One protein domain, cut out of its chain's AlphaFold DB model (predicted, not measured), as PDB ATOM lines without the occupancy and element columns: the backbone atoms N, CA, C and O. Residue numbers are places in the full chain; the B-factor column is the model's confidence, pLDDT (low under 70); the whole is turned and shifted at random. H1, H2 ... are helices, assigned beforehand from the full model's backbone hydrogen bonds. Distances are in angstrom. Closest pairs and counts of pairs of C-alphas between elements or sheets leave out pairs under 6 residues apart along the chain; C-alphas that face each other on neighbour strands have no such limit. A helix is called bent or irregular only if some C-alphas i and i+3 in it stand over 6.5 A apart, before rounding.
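Overview. This is residues 122 to 205 and 214 to 242 of the 311 residues of the protein "HD domain-containing protein" of Epsilonproteobacteria bacterium (UniProt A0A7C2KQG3). What is the picture? Long helix H4 makes the long axis; H1 is side by side with its residues 174 to 186, H3 crosses it at residues 173 to 184, and H5 packs on H3 with its residues 224 to 228 and on the short H2 with its residues 231 to 238. What builds it? The printed part has 113 residues with helices H1 to H5 and no named strand: all helix, only just compact, close to loose, radius of gyration of the C-alphas 15.5 A, spans 48 by 34 by 22 A.

Along the chain. Where are the helices? H1 is residues 122 to 139, 25.6 A, from C-alpha 122 at (13.345, -37.808, 22.908); H2 is 145 to 148; H3 is 152 to 163. H4 is 173 to 200, 39.7 A; H5 is 222 to 240, 25.2 A, to C-alpha 240 at (10.758, -57.635, 16.410). Are any irregular? H4 is, with C-alphas 192 and 195 7.3 A apart, and H5 only just, with C-alphas 237 and 240 6.52 A apart.

Arrangement. What is the bundle? H1, H4 and H5 form an up-and-down bundle, each running against the one before. H1 touches H4 at a shallow tilt of 9 degrees, closest at C-alphas 131 and 178, 5.9 A. What else touches? H3 touches H4 at a steep 60 degrees, closest at C-alphas 157 and 180, 5.7 A. H5, the hub, touches H2, H3 and, only just, H1, with 3 pairs of C-alphas within 8 A. Are the backbones whole? Every O i to N i+4 pair is within hydrogen-bond range in H1 and H3, 22 of 24 in H4 and 14 of 15 in H5; H2 is too short for one.

Size, cuts and confidence. How large is it? The farthest C-alphas, of Gly 169 and Glu 203, are 49.5 A apart. Is it cut? Residues 206 to 213 are not printed, an 18.0 A gap between C-alphas 205 and 214. Is confidence low or any link long? No printed residue is under 70, and of the links printed whole none is long.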
ATOM      1  N   ASP A 122      13.505 -36.421  22.428       97.25
ATOM      2  CA  ASP A 122      13.345 -37.808  22.908       97.25
ATOM      3  C   ASP A 122      11.933 -38.358  22.618       97.25
ATOM      4  O   ASP A 122      11.764 -39.462  22.104       97.25
ATOM      5  N   HIS A 123      10.896 -37.546  22.844       97.75
ATOM      6  CA  HIS A 123       9.516 -37.950  22.556       97.75
ATOM      7  C   HIS A 123       9.179 -37.888  21.061       97.75
ATOM      8  O   HIS A 123       8.407 -38.707  20.570       97.75
ATOM      9  N   ALA A 124       9.741 -36.934  20.318       98.31
ATOM     10  CA  ALA A 124       9.592 -36.867  18.869       98.31
ATOM     11  C   ALA A 124      10.208 -38.098  18.192       98.31
ATOM     12  O   ALA A 124       9.639 -38.602  17.222       98.31
ATOM     13  N   ASP A 125      11.330 -38.586  18.722       97.50
ATOM     14  CA  ASP A 125      11.956 -39.827  18.288       97.50
ATOM     15  C   ASP A 125      11.059 -41.032  18.590       97.50
ATOM     16  O   ASP A 125      10.725 -41.792  17.684       97.50
ATOM     17  N   GLU A 126      10.508 -41.129  19.806       96.75
ATOM     18  CA  GLU A 126       9.544 -42.182  20.151       96.75
ATOM     19  C   GLU A 126       8.314 -42.204  19.217       96.75
ATOM     20  O   GLU A 126       7.873 -43.286  18.808       96.75
ATOM     21  N   ILE A 127       7.766 -41.037  18.850       98.12
ATOM     22  CA  ILE A 127       6.631 -40.924  17.916       98.12
ATOM     23  C   ILE A 127       7.029 -41.408  16.521       98.12
ATOM     24  O   ILE A 127       6.307 -42.219  15.930       98.12
ATOM     25  N   ALA A 128       8.154 -40.914  15.997       97.19
ATOM     26  CA  ALA A 128       8.641 -41.257  14.664       97.19
ATOM     27  C   ALA A 128       8.943 -42.754  14.561       97.19
ATOM     28  O   ALA A 128       8.426 -43.433  13.676       97.19
ATOM     29  N   TYR A 129       9.719 -43.277  15.508       95.00
ATOM     30  CA  TYR A 129      10.105 -44.680  15.575       95.00
ATOM     31  C   TYR A 129       8.886 -45.603  15.644       95.00
ATOM     32  O   TYR A 129       8.752 -46.522  14.835       95.00
ATOM     33  N   THR A 130       7.940 -45.317  16.546       95.81
ATOM     34  CA  THR A 130       6.718 -46.126  16.688       95.81
ATOM     35  C   THR A 130       5.892 -46.128  15.399       95.81
ATOM     36  O   THR A 130       5.386 -47.171  14.986       95.81
ATOM     37  N   SER A 131       5.755 -44.971  14.751       96.38
ATOM     38  CA  SER A 131       4.919 -44.816  13.554       96.38
ATOM     39  C   SER A 131       5.550 -45.467  12.321       96.38
ATOM     40  O   SER A 131       4.854 -46.142  11.562       96.38
ATOM     41  N   HIS A 132       6.865 -45.325  12.152       95.38
ATOM     42  CA  HIS A 132       7.618 -45.948  11.064       95.38
ATOM     43  C   HIS A 132       7.664 -47.466  11.172       95.38
ATOM     44  O   HIS A 132       7.392 -48.147  10.185       95.38
ATOM     45  N   ASP A 133       7.951 -48.004  12.358       95.75
ATOM     46  CA  ASP A 133       8.009 -49.453  12.547       95.75
ATOM     47  C   ASP A 133       6.642 -50.104  12.295       95.75
ATOM     48  O   ASP A 133       6.569 -51.219  11.778       95.75
ATOM     49  N   ILE A 134       5.549 -49.401  12.611       96.94
ATOM     50  CA  ILE A 134       4.192 -49.824  12.251       96.94
ATOM     51  C   ILE A 134       3.978 -49.763  10.735       96.94
ATOM     52  O   ILE A 134       3.504 -50.747  10.163       96.94
ATOM     53  N   ASP A 135       4.313 -48.648  10.078       97.06
ATOM     54  CA  ASP A 135       4.116 -48.498   8.628       97.06
ATOM     55  C   ASP A 135       4.880 -49.579   7.853       97.06
ATOM     56  O   ASP A 135       4.293 -50.287   7.030       97.06
ATOM     57  N   ASP A 136       6.162 -49.773   8.169       95.69
ATOM     58  CA  ASP A 136       7.007 -50.789   7.545       95.69
ATOM     59  C   ASP A 136       6.572 -52.205   7.929       95.69
ATOM     60  O   ASP A 136       6.462 -53.076   7.060       95.69
ATOM     61  N   GLY A 137       6.263 -52.446   9.204       96.38
ATOM     62  CA  GLY A 137       5.778 -53.735   9.681       96.38
ATOM     63  C   GLY A 137       4.541 -54.204   8.915       96.38
ATOM     64  O   GLY A 137       4.511 -55.332   8.420       96.38
ATOM     65  N   VAL A 138       3.556 -53.321   8.743       96.31
ATOM     66  CA  VAL A 138       2.338 -53.604   7.970       96.31
ATOM     67  C   VAL A 138       2.649 -53.723   6.478       96.31
ATOM     68  O   VAL A 138       2.214 -54.666   5.819       96.31
ATOM     69  N   LYS A 139       3.434 -52.795   5.919       95.56
ATOM     70  CA  LYS A 139       3.802 -52.775   4.494       95.56
ATOM     71  C   LYS A 139       4.498 -54.054   4.036       95.56
ATOM     72  O   LYS A 139       4.246 -54.499   2.918       95.56
ATOM     73  N   TYR A 140       5.364 -54.628   4.867       95.31
ATOM     74  CA  TYR A 140       6.089 -55.861   4.558       95.31
ATOM     75  C   TYR A 140       5.372 -57.132   5.043       95.31
ATOM     76  O   TYR A 140       5.935 -58.225   4.919       95.31
ATOM     77  N   GLY A 141       4.147 -57.006   5.567       94.31
ATOM     78  CA  GLY A 141       3.339 -58.133   6.039       94.31
ATOM     79  C   GLY A 141       3.958 -58.863   7.231       94.31
ATOM     80  O   GLY A 141       3.855 -60.083   7.318       94.31
ATOM     81  N   LEU A 142       4.664 -58.137   8.100       95.62
ATOM     82  CA  LEU A 142       5.287 -58.669   9.316       95.62
ATOM     83  C   LEU A 142       4.346 -58.592  10.528       95.62
ATOM     84  O   LEU A 142       4.501 -59.366  11.467       95.62
ATOM     85  N   ILE A 143       3.397 -57.656  10.507       95.88
ATOM     86  CA  ILE A 143       2.345 -57.473  11.514       95.88
ATOM     87  C   ILE A 143       1.057 -57.005  10.818       95.88
ATOM     88  O   ILE A 143       1.128 -56.281   9.822       95.88
ATOM     89  N   GLY A 144      -0.108 -57.439  11.308       95.62
ATOM     90  CA  GLY A 144      -1.417 -57.043  10.777       95.62
ATOM     91  C   GLY A 144      -2.070 -55.909  11.569       95.62
ATOM     92  O   GLY A 144      -1.704 -55.634  12.714       95.62
ATOM     93  N   PHE A 145      -3.090 -55.268  10.989       96.50
ATOM     94  CA  PHE A 145      -3.906 -54.310  11.744       96.50
ATOM     95  C   PHE A 145      -4.682 -54.994  12.864       96.50
ATOM     96  O   PHE A 145      -4.924 -54.380  13.890       96.50
ATOM     97  N   GLU A 146      -5.024 -56.266  12.707       95.75
ATOM     98  CA  GLU A 146      -5.695 -57.073  13.719       95.75
ATOM     99  C   GLU A 146      -4.873 -57.137  15.014       95.75
ATOM    100  O   GLU A 146      -5.433 -56.930  16.089       95.75
ATOM    101  N   ASP A 147      -3.552 -57.327  14.907       96.31
ATOM    102  CA  ASP A 147      -2.635 -57.308  16.053       96.31
ATOM    103  C   ASP A 147      -2.558 -55.906  16.679       96.31
ATOM    104  O   ASP A 147      -2.620 -55.744  17.897       96.31
ATOM    105  N   LEU A 148      -2.435 -54.865  15.846       97.25
ATOM    106  CA  LEU A 148      -2.346 -53.478  16.315       97.25
ATOM    107  C   LEU A 148      -3.621 -53.056  17.049       97.25
ATOM    108  O   LEU A 148      -3.558 -52.382  18.075       97.25
ATOM    109  N   LEU A 149      -4.782 -53.489  16.560       97.25
ATOM    110  CA  LEU A 149      -6.086 -53.203  17.143       97.25
ATOM    111  C   LEU A 149      -6.337 -53.932  18.463       97.25
ATOM    112  O   LEU A 149      -7.369 -53.687  19.078       97.25
ATOM    113  N   GLU A 150      -5.421 -54.759  18.967       96.62
ATOM    114  CA  GLU A 150      -5.450 -55.180  20.373       96.62
ATOM    115  C   GLU A 150      -5.186 -53.988  21.315       96.62
ATOM    116  O   GLU A 150      -5.698 -53.949  22.437       96.62
ATOM    117  N   ASN A 151      -4.454 -52.972  20.843       97.75
ATOM    118  CA  ASN A 151      -4.084 -51.793  21.613       97.75
ATOM    119  C   ASN A 151      -5.184 -50.703  21.621       97.75
ATOM    120  O   ASN A 151      -5.663 -50.304  20.555       97.75
ATOM    121  N   PRO A 152      -5.551 -50.132  22.789       95.69
ATOM    122  CA  PRO A 152      -6.573 -49.082  22.874       95.69
ATOM    123  C   PRO A 152      -6.262 -47.805  22.075       95.69
ATOM    124  O   PRO A 152      -7.170 -47.229  21.476       95.69
ATOM    125  N   LEU A 153      -4.995 -47.379  22.024       96.62
ATOM    126  CA  LEU A 153      -4.567 -46.213  21.244       96.62
ATOM    127  C   LEU A 153      -4.796 -46.463  19.750       96.62
ATOM    128  O   LEU A 153      -5.375 -45.629  19.058       96.62
ATOM    129  N   CYS A 154      -4.421 -47.646  19.266       98.00
ATOM    130  CA  CYS A 154      -4.648 -48.055  17.882       98.00
ATOM    131  C   CYS A 154      -6.139 -48.177  17.543       98.00
ATOM    132  O   CYS A 154      -6.537 -47.764  16.458       98.00
ATOM    133  N   LYS A 155      -6.984 -48.662  18.465       97.94
ATOM    134  CA  LYS A 155      -8.449 -48.669  18.277       97.94
ATOM    135  C   LYS A 155      -9.013 -47.259  18.115       97.94
ATOM    136  O   LYS A 155      -9.860 -47.037  17.256       97.94
ATOM    137  N   ARG A 156      -8.539 -46.302  18.918       97.31
ATOM    138  CA  ARG A 156      -8.935 -44.889  18.801       97.31
ATOM    139  C   ARG A 156      -8.546 -44.315  17.436       97.31
ATOM    140  O   ARG A 156      -9.347 -43.616  16.820       97.31
ATOM    141  N   VAL A 157      -7.339 -44.620  16.962       98.06
ATOM    142  CA  VAL A 157      -6.866 -44.194  15.635       98.06
ATOM    143  C   VAL A 157      -7.698 -44.835  14.520       98.06
ATOM    144  O   VAL A 157      -8.123 -44.134  13.610       98.06
ATOM    145  N   ASP A 158      -7.995 -46.130  14.609       97.94
ATOM    146  CA  ASP A 158      -8.860 -46.829  13.651       97.94
ATOM    147  C   ASP A 158     -10.251 -46.205  13.570       97.94
ATOM    148  O   ASP A 158     -10.693 -45.869  12.479       97.94
ATOM    149  N   GLN A 159     -10.901 -45.935  14.703       97.50
ATOM    150  CA  GLN A 159     -12.203 -45.260  14.716       97.50
ATOM    151  C   GLN A 159     -12.158 -43.888  14.035       97.50
ATOM    152  O   GLN A 159     -13.070 -43.555  13.278       97.50
ATOM    153  N   MET A 160     -11.092 -43.114  14.262       96.69
ATOM    154  CA  MET A 160     -10.882 -41.838  13.579       96.69
ATOM    155  C   MET A 160     -10.804 -42.035  12.061       96.69
ATOM    156  O   MET A 160     -11.527 -41.367  11.330       96.69
ATOM    157  N   VAL A 161     -10.006 -42.991  11.584       97.31
ATOM    158  CA  VAL A 161      -9.859 -43.276  10.146       97.31
ATOM    159  C   VAL A 161     -11.164 -43.790   9.527       97.31
ATOM    160  O   VAL A 161     -11.563 -43.323   8.462       97.31
ATOM    161  N   ILE A 162     -11.889 -44.681  10.210       96.94
ATOM    162  CA  ILE A 162     -13.205 -45.153   9.757       96.94
ATOM    163  C   ILE A 162     -14.204 -43.990   9.666       96.94
ATOM    164  O   ILE A 162     -14.964 -43.912   8.702       96.94
ATOM    165  N   SER A 163     -14.195 -43.057  10.626       96.31
ATOM    166  CA  SER A 163     -15.088 -41.888  10.602       96.31
ATOM    167  C   SER A 163     -14.787 -40.898   9.471       96.31
ATOM    168  O   SER A 163     -15.676 -40.155   9.066       96.31
ATOM    169  N   GLU A 164     -13.571 -40.924   8.912       94.88
ATOM    170  CA  GLU A 164     -13.215 -40.186   7.692       94.88
ATOM    171  C   GLU A 164     -13.796 -40.841   6.420       94.88
ATOM    172  O   GLU A 164     -13.633 -40.309   5.323       94.88
ATOM    173  N   GLY A 165     -14.477 -41.987   6.550       95.06
ATOM    174  CA  GLY A 165     -15.031 -42.757   5.437       95.06
ATOM    175  C   GLY A 165     -14.026 -43.706   4.785       95.06
ATOM    176  O   GLY A 165     -14.271 -44.159   3.673       95.06
ATOM    177  N   VAL A 166     -12.906 -43.998   5.455       96.50
ATOM    178  CA  VAL A 166     -11.834 -44.855   4.932       96.50
ATOM    179  C   VAL A 166     -11.962 -46.265   5.496       96.50
ATOM    180  O   VAL A 166     -11.693 -46.498   6.672       96.50
ATOM    181  N   GLY A 167     -12.339 -47.227   4.662       94.06
ATOM    182  CA  GLY A 167     -12.438 -48.632   5.041       94.06
ATOM    183  C   GLY A 167     -11.074 -49.310   5.215       94.06
ATOM    184  O   GLY A 167     -10.109 -49.002   4.520       94.06
ATOM    185  N   ARG A 168     -10.998 -50.321   6.095       93.00
ATOM    186  CA  ARG A 168      -9.755 -51.077   6.382       93.00
ATOM    187  C   ARG A 168      -9.137 -51.774   5.166       93.00
ATOM    188  O   ARG A 168      -7.931 -51.992   5.134       93.00
ATOM    189  N   GLY A 169      -9.956 -52.136   4.179       90.62
ATOM    190  CA  GLY A 169      -9.501 -52.775   2.938       90.62
ATOM    191  C   GLY A 169      -8.933 -51.801   1.903       90.62
ATOM    192  O   GLY A 169      -8.443 -52.232   0.861       90.62
ATOM    193  N   GLU A 170      -9.010 -50.493   2.150       93.75
ATOM    194  CA  GLU A 170      -8.599 -49.487   1.181       93.75
ATOM    195  C   GLU A 170      -7.091 -49.239   1.213       93.75
ATOM    196  O   GLU A 170      -6.450 -49.199   2.263       93.75
ATOM    197  N   LYS A 171      -6.505 -48.993   0.036       88.38
ATOM    198  CA  LYS A 171      -5.052 -48.811  -0.131       88.38
ATOM    199  C   LYS A 171      -4.476 -47.688   0.741       88.38
ATOM    200  O   LYS A 171      -3.311 -47.741   1.130       88.38
ATOM    201  N   PHE A 172      -5.271 -46.659   1.024       92.81
ATOM    202  CA  PHE A 172      -4.849 -45.505   1.812       92.81
ATOM    203  C   PHE A 172      -5.099 -45.662   3.316       92.81
ATOM    204  O   PHE A 172      -4.586 -44.841   4.075       92.81
ATOM    205  N   TYR A 173      -5.779 -46.726   3.765       97.06
ATOM    206  CA  TYR A 173      -6.041 -46.968   5.186       97.06
ATOM    207  C   TYR A 173      -4.751 -46.967   6.012       97.06
ATOM    208  O   TYR A 173      -4.668 -46.254   7.006       97.06
ATOM    209  N   ARG A 174      -3.695 -47.657   5.548       96.81
ATOM    210  CA  ARG A 174      -2.388 -47.661   6.229       96.81
ATOM    211  C   ARG A 174      -1.825 -46.257   6.421       96.81
ATOM    212  O   ARG A 174      -1.446 -45.889   7.527       96.81
ATOM    213  N   HIS A 175      -1.817 -45.457   5.358       96.25
ATOM    214  CA  HIS A 175      -1.298 -44.094   5.407       96.25
ATOM    215  C   HIS A 175      -2.124 -43.193   6.332       96.25
ATOM    216  O   HIS A 175      -1.555 -42.403   7.083       96.25
ATOM    217  N   ARG A 176      -3.458 -43.329   6.315       97.69
ATOM    218  CA  ARG A 176      -4.348 -42.588   7.220       97.69
ATOM    219  C   ARG A 176      -4.183 -43.027   8.669       97.69
ATOM    220  O   ARG A 176      -4.156 -42.172   9.545       97.69
ATOM    221  N   PHE A 177      -4.001 -44.320   8.915       98.19
ATOM    222  CA  PHE A 177      -3.748 -44.858  10.246       98.19
ATOM    223  C   PHE A 177      -2.437 -44.325  10.826       98.19
ATOM    224  O   PHE A 177      -2.434 -43.802  11.935       98.19
ATOM    225  N   VAL A 178      -1.338 -44.380  10.070       97.75
ATOM    226  CA  VAL A 178      -0.030 -43.870  10.514       97.75
ATOM    227  C   VAL A 178      -0.098 -42.364  10.788       97.75
ATOM    228  O   VAL A 178       0.276 -41.918  11.870       97.75
ATOM    229  N   ALA A 179      -0.669 -41.580   9.866       97.31
ATOM    230  CA  ALA A 179      -0.866 -40.145  10.074       97.31
ATOM    231  C   ALA A 179      -1.774 -39.849  11.283       97.31
ATOM    232  O   ALA A 179      -1.537 -38.900  12.031       97.31
ATOM    233  N   GLY A 180      -2.801 -40.672  11.493       97.81
ATOM    234  CA  GLY A 180      -3.707 -40.569  12.625       97.81
ATOM    235  C   GLY A 180      -3.036 -40.884  13.960       97.81
ATOM    236  O   GLY A 180      -3.284 -40.188  14.942       97.81
ATOM    237  N   LEU A 181      -2.146 -41.877  13.994       98.25
ATOM    238  CA  LEU A 181      -1.347 -42.200  15.173       98.25
ATOM    239  C   LEU A 181      -0.419 -41.041  15.539       98.25
ATOM    240  O   LEU A 181      -0.451 -40.586  16.681       98.25
ATOM    241  N   ILE A 182       0.330 -40.513  14.565       98.31
ATOM    242  CA  ILE A 182       1.191 -39.336  14.764       98.31
ATOM    243  C   ILE A 182       0.363 -38.172  15.312       98.31
ATOM    244  O   ILE A 182       0.747 -37.567  16.310       98.31
ATOM    245  N   LYS A 183      -0.800 -37.892  14.709       97.94
ATOM    246  CA  LYS A 183      -1.702 -36.824  15.158       97.94
ATOM    247  C   LYS A 183      -2.112 -36.998  16.620       97.94
ATOM    248  O   LYS A 183      -1.942 -36.066  17.397       97.94
ATOM    249  N   VAL A 184      -2.615 -38.175  17.003       98.06
ATOM    250  CA  VAL A 184      -3.063 -38.438  18.382       98.06
ATOM    251  C   VAL A 184      -1.918 -38.260  19.379       98.06
ATOM    252  O   VAL A 184      -2.119 -37.655  20.431       98.06
ATOM    253  N   LEU A 185      -0.722 -38.754  19.051       98.56
ATOM    254  CA  LEU A 185       0.451 -38.637  19.917       98.56
ATOM    255  C   LEU A 185       0.930 -37.185  20.051       98.56
ATOM    256  O   LEU A 185       1.215 -36.731  21.157       98.56
ATOM    257  N   VAL A 186       0.985 -36.445  18.943       98.56
ATOM    258  CA  VAL A 186       1.389 -35.033  18.924       98.56
ATOM    259  C   VAL A 186       0.394 -34.160  19.689       98.56
ATOM    260  O   VAL A 186       0.811 -33.341  20.506       98.56
ATOM    261  N   GLU A 187      -0.911 -34.334  19.463       98.38
ATOM    262  CA  GLU A 187      -1.956 -33.566  20.151       98.38
ATOM    263  C   GLU A 187      -1.951 -33.828  21.665       98.38
ATOM    264  O   GLU A 187      -1.990 -32.874  22.445       98.38
ATOM    265  N   ASP A 188      -1.838 -35.093  22.086       98.62
ATOM    266  CA  ASP A 188      -1.733 -35.455  23.506       98.62
ATOM    267  C   ASP A 188      -0.484 -34.857  24.158       98.62
ATOM    268  O   ASP A 188      -0.581 -34.238  25.220       98.62
ATOM    269  N   PHE A 189       0.678 -34.986  23.508       98.62
ATOM    270  CA  PHE A 189       1.927 -34.451  24.036       98.62
ATOM    271  C   PHE A 189       1.849 -32.935  24.227       98.62
ATOM    272  O   PHE A 189       2.256 -32.427  25.275       98.62
ATOM    273  N   ILE A 190       1.329 -32.203  23.232       98.62
ATOM    274  CA  ILE A 190       1.174 -30.745  23.316       98.62
ATOM    275  C   ILE A 190       0.271 -30.392  24.495       98.62
ATOM    276  O   ILE A 190       0.658 -29.563  25.317       98.62
ATOM    277  N   GLU A 191      -0.906 -31.013  24.599       98.50
ATOM    278  CA  GLU A 191      -1.864 -30.699  25.659       98.50
ATOM    279  C   GLU A 191      -1.284 -30.985  27.049       98.50
ATOM    280  O   GLU A 191      -1.284 -30.107  27.914       98.50
ATOM    281  N   ASN A 192      -0.711 -32.172  27.247       98.44
ATOM    282  CA  ASN A 192      -0.183 -32.598  28.539       98.44
ATOM    283  C   ASN A 192       1.096 -31.839  28.952       98.44
ATOM    284  O   ASN A 192       1.399 -31.732  30.141       98.44
ATOM    285  N   SER A 193       1.825 -31.254  27.998       98.44
ATOM    286  CA  SER A 193       3.069 -30.517  28.265       98.44
ATOM    287  C   SER A 193       2.870 -29.025  28.560       98.44
ATOM    288  O   SER A 193       3.791 -28.380  29.067       98.44
ATOM    289  N   LYS A 194       1.688 -28.449  28.284       97.69
ATOM    290  CA  LYS A 194       1.427 -26.999  28.413       97.69
ATOM    291  C   LYS A 194       1.792 -26.426  29.782       97.69
ATOM    292  O   LYS A 194       2.460 -25.395  29.853       97.69
ATOM    293  N   GLU A 195       1.372 -27.078  30.865       97.25
ATOM    294  CA  GLU A 195       1.583 -26.551  32.219       97.25
ATOM    295  C   GLU A 195       3.060 -26.604  32.632       97.25
ATOM    296  O   GLU A 195       3.600 -25.633  33.168       97.25
ATOM    297  N   GLY A 196       3.757 -27.700  32.320       96.75
ATOM    298  CA  GLY A 196       5.188 -27.801  32.597       96.75
ATOM    299  C   GLY A 196       6.003 -26.793  31.790       96.75
ATOM    300  O   GLY A 196       6.864 -26.109  32.347       96.75
ATOM    301  N   VAL A 197       5.674 -26.601  30.509       97.06
ATOM    302  CA  VAL A 197       6.302 -25.559  29.686       97.06
ATOM    303  C   VAL A 197       6.033 -24.172  30.260       97.06
ATOM    304  O   VAL A 197       6.976 -23.408  30.445       97.06
ATOM    305  N   LYS A 198       4.789 -23.843  30.626       96.75
ATOM    306  CA  LYS A 198       4.446 -22.549  31.239       96.75
ATOM    307  C   LYS A 198       5.272 -22.266  32.499       96.75
ATOM    308  O   LYS A 198       5.695 -21.132  32.718       96.75
ATOM    309  N   ARG A 199       5.530 -23.291  33.312       96.38
ATOM    310  CA  ARG A 199       6.300 -23.169  34.556       96.38
ATOM    311  C   ARG A 199       7.798 -22.960  34.320       96.38
ATOM    312  O   ARG A 199       8.415 -22.118  34.983       96.38
ATOM    313  N   TYR A 200       8.389 -23.726  33.404       95.88
ATOM    314  CA  TYR A 200       9.847 -23.831  33.275       95.88
ATOM    315  C   TYR A 200      10.439 -23.112  32.064       95.88
ATOM    316  O   TYR A 200      11.636 -22.843  32.066       95.88
ATOM    317  N   ARG A 201       9.644 -22.745  31.058       94.38
ATOM    318  CA  ARG A 201      10.136 -21.981  29.908       94.38
ATOM    319  C   ARG A 201      10.737 -20.647  30.358       94.38
ATOM    320  O   ARG A 201      10.191 -19.955  31.222       94.38
ATOM    321  N   ARG A 202      11.858 -20.283  29.739       93.50
ATOM    322  CA  ARG A 202      12.552 -18.996  29.882       93.50
ATOM    323  C   ARG A 202      12.928 -18.464  28.496       93.50
ATOM    324  O   ARG A 202      12.701 -19.144  27.500       93.50
ATOM    325  N   GLU A 203      13.466 -17.248  28.449       90.38
ATOM    326  CA  GLU A 203      13.960 -16.628  27.209       90.38
ATOM    327  C   GLU A 203      15.127 -17.423  26.605       90.38
ATOM    328  O   GLU A 203      15.170 -17.653  25.398       90.38
ATOM    329  N   THR A 204      16.028 -17.917  27.456       91.25
ATOM    330  CA  THR A 204      17.119 -18.820  27.074       91.25
ATOM    331  C   THR A 204      16.811 -20.265  27.487       91.25
ATOM    332  O   THR A 204      16.278 -20.466  28.585       91.25
ATOM    333  N   PRO A 205      17.187 -21.280  26.683       93.31
ATOM    334  CA  PRO A 205      17.009 -22.688  27.041       93.31
ATOM    335  C   PRO A 205      17.641 -23.037  28.396       93.31
ATOM    336  O   PRO A 205      18.783 -22.670  28.679       93.31
ATOM    337  N   LEU A 214      13.118 -34.853  39.906       92.62
ATOM    338  CA  LEU A 214      11.754 -34.397  39.668       92.62
ATOM    339  C   LEU A 214      11.156 -35.097  38.435       92.62
ATOM    340  O   LEU A 214      11.886 -35.547  37.556       92.62
ATOM    341  N   PRO A 215       9.819 -35.197  38.338       92.50
ATOM    342  CA  PRO A 215       9.175 -35.668  37.119       92.50
ATOM    343  C   PRO A 215       9.515 -34.780  35.919       92.50
ATOM    344  O   PRO A 215       9.661 -33.562  36.065       92.50
ATOM    345  N   LEU A 216       9.556 -35.386  34.729       93.94
ATOM    346  CA  LEU A 216       9.751 -34.647  33.486       93.94
ATOM    347  C   LEU A 216       8.685 -33.543  33.341       93.94
ATOM    348  O   LEU A 216       7.494 -33.821  33.500       93.94
ATOM    349  N   PRO A 217       9.089 -32.299  33.023       94.69
ATOM    350  CA  PRO A 217       8.161 -31.199  32.771       94.69
ATOM    351  C   PRO A 217       7.239 -31.405  31.567       94.69
ATOM    352  O   PRO A 217       6.176 -30.798  31.505       94.69
ATOM    353  N   VAL A 218       7.670 -32.198  30.590       97.25
ATOM    354  CA  VAL A 218       6.955 -32.451  29.336       97.25
ATOM    355  C   VAL A 218       6.879 -33.951  29.096       97.25
ATOM    356  O   VAL A 218       7.758 -34.693  29.537       97.25
ATOM    357  N   GLY A 219       5.824 -34.395  28.424       97.31
ATOM    358  CA  GLY A 219       5.584 -35.813  28.190       97.31
ATOM    359  C   GLY A 219       4.149 -36.109  27.784       97.31
ATOM    360  O   GLY A 219       3.291 -35.225  27.784       97.31
ATOM    361  N   PHE A 220       3.885 -37.377  27.481       98.19
ATOM    362  CA  PHE A 220       2.533 -37.870  27.224       98.19
ATOM    363  C   PHE A 220       1.676 -37.895  28.488       98.19
ATOM    364  O   PHE A 220       2.176 -38.041  29.612       98.19
ATOM    365  N   SER A 221       0.360 -37.836  28.298       98.19
ATOM    366  CA  SER A 221      -0.584 -38.134  29.368       98.19
ATOM    367  C   SER A 221      -0.391 -39.565  29.883       98.19
ATOM    368  O   SER A 221       0.124 -40.455  29.199       98.19
ATOM    369  N   LYS A 222      -0.844 -39.833  31.115       97.31
ATOM    370  CA  LYS A 222      -0.765 -41.186  31.700       97.31
ATOM    371  C   LYS A 222      -1.494 -42.236  30.857       97.31
ATOM    372  O   LYS A 222      -1.104 -43.402  30.879       97.31
ATOM    373  N   GLU A 223      -2.560 -41.837  30.168       97.38
ATOM    374  CA  GLU A 223      -3.343 -42.710  29.296       97.38
ATOM    375  C   GLU A 223      -2.554 -43.073  28.035       97.38
ATOM    376  O   GLU A 223      -2.311 -44.256  27.792       97.38
ATOM    377  N   VAL A 224      -2.076 -42.072  27.287       98.00
ATOM    378  CA  VAL A 224      -1.303 -42.296  26.057       98.00
ATOM    379  C   VAL A 224       0.024 -42.987  26.350       98.00
ATOM    380  O   VAL A 224       0.364 -43.953  25.671       98.00
ATOM    381  N   GLY A 225       0.726 -42.601  27.418       97.31
ATOM    382  CA  GLY A 225       1.955 -43.274  27.841       97.31
ATOM    383  C   GLY A 225       1.743 -44.757  28.182       97.31
ATOM    384  O   GLY A 225       2.581 -45.602  27.859       97.31
ATOM    385  N   ARG A 226       0.599 -45.119  28.786       97.56
ATOM    386  CA  ARG A 226       0.235 -46.532  29.002       97.56
ATOM    387  C   ARG A 226      -0.044 -47.237  27.675       97.56
ATOM    388  O   ARG A 226       0.486 -48.328  27.464       97.56
ATOM    389  N   GLY A 227      -0.813 -46.602  26.791       97.62
ATOM    390  CA  GLY A 227      -1.120 -47.118  25.457       97.62
ATOM    391  C   GLY A 227       0.139 -47.395  24.633       97.62
ATOM    392  O   GLY A 227       0.280 -48.492  24.097       97.62
ATOM    393  N   LEU A 228       1.102 -46.469  24.617       97.62
ATOM    394  CA  LEU A 228       2.405 -46.645  23.967       97.62
ATOM    395  C   LEU A 228       3.193 -47.816  24.560       97.62
ATOM    396  O   LEU A 228       3.732 -48.642  23.826       97.62
ATOM    397  N   LYS A 229       3.227 -47.948  25.891       97.00
ATOM    398  CA  LYS A 229       3.908 -49.074  26.546       97.00
ATOM    399  C   LYS A 229       3.285 -50.423  26.176       97.00
ATOM    400  O   LYS A 229       4.008 -51.404  26.016       97.00
ATOM    401  N   GLU A 230       1.963 -50.495  26.071       97.50
ATOM    402  CA  GLU A 230       1.251 -51.694  25.616       97.50
ATOM    403  C   GLU A 230       1.518 -51.980  24.135       97.50
ATOM    404  O   GLU A 230       1.808 -53.120  23.776       97.50
ATOM    405  N   LEU A 231       1.523 -50.946  23.292       97.62
ATOM    406  CA  LEU A 231       1.819 -51.056  21.866       97.62
ATOM    407  C   LEU A 231       3.243 -51.572  21.635       97.62
ATOM    408  O   LEU A 231       3.431 -52.524  20.886       97.62
ATOM    409  N   LYS A 232       4.236 -51.050  22.365       96.44
ATOM    410  CA  LYS A 232       5.622 -51.549  22.323       96.44
ATOM    411  C   LYS A 232       5.723 -53.036  22.672       96.44
ATOM    412  O   LYS A 232       6.546 -53.739  22.093       96.44
ATOM    413  N   LYS A 233       4.887 -53.548  23.586       96.88
ATOM    414  CA  LYS A 233       4.855 -54.990  23.900       96.88
ATOM    415  C   LYS A 233       4.320 -55.812  22.729       96.88
ATOM    416  O   LYS A 233       4.912 -56.844  22.421       96.88
ATOM    417  N   ILE A 234       3.251 -55.352  22.079       96.94
ATOM    418  CA  ILE A 234       2.693 -55.999  20.880       96.94
ATOM    419  C   ILE A 234       3.740 -55.998  19.762       96.94
ATOM    420  O   ILE A 234       4.075 -57.057  19.235       96.94
ATOM    421  N   MET A 235       4.344 -54.840  19.478       96.88
ATOM    422  CA  MET A 235       5.408 -54.688  18.480       96.88
ATOM    423  C   MET A 235       6.594 -55.612  18.772       96.88
ATOM    424  O   MET A 235       7.082 -56.308  17.883       96.88
ATOM    425  N   TYR A 236       7.013 -55.722  20.034       95.44
ATOM    426  CA  TYR A 236       8.072 -56.650  20.414       95.44
ATOM    427  C   TYR A 236       7.719 -58.113  20.155       95.44
ATOM    428  O   TYR A 236       8.541 -58.869  19.637       95.44
ATOM    429  N   GLN A 237       6.500 -58.526  20.490       95.38
ATOM    430  CA  GLN A 237       6.073 -59.912  20.325       95.38
ATOM    431  C   GLN A 237       5.829 -60.292  18.862       95.38
ATOM    432  O   GLN A 237       6.160 -61.412  18.477       95.38
ATOM    433  N   LYS A 238       5.258 -59.382  18.067       94.56
ATOM    434  CA  LYS A 238       4.777 -59.666  16.709       94.56
ATOM    435  C   LYS A 238       5.763 -59.227  15.626       94.56
ATOM    436  O   LYS A 238       6.026 -59.999  14.712       94.56
ATOM    437  N   LEU A 239       6.364 -58.041  15.755       95.06
ATOM    438  CA  LEU A 239       7.282 -57.484  14.757       95.06
ATOM    439  C   LEU A 239       8.743 -57.861  15.030       95.06
ATOM    440  O   LEU A 239       9.370 -58.535  14.212       95.06
ATOM    441  N   TYR A 240       9.311 -57.469  16.175       92.88
ATOM    442  CA  TYR A 240      10.758 -57.635  16.410       92.88
ATOM    443  C   TYR A 240      11.180 -59.100  16.576       92.88
ATOM    444  O   TYR A 240      12.329 -59.456  16.315       92.88
ATOM    445  N   ARG A 241      10.247 -59.975  16.963       94.06
ATOM    446  CA  ARG A 241      10.455 -61.429  17.032       94.06
ATOM    447  C   ARG A 241      10.027 -62.182  15.772       94.06
ATOM    448  O   ARG A 241      10.078 -63.411  15.757       94.06
ATOM    449  N   HIS A 242       9.641 -61.476  14.714       95.69
ATOM    450  CA  HIS A 242       9.324 -62.098  13.438       95.69
ATOM    451  C   HIS A 242      10.570 -62.796  12.858       95.69
ATOM    452  O   HIS A 242      11.668 -62.235  12.857       95.69
TER     453      HIS A 242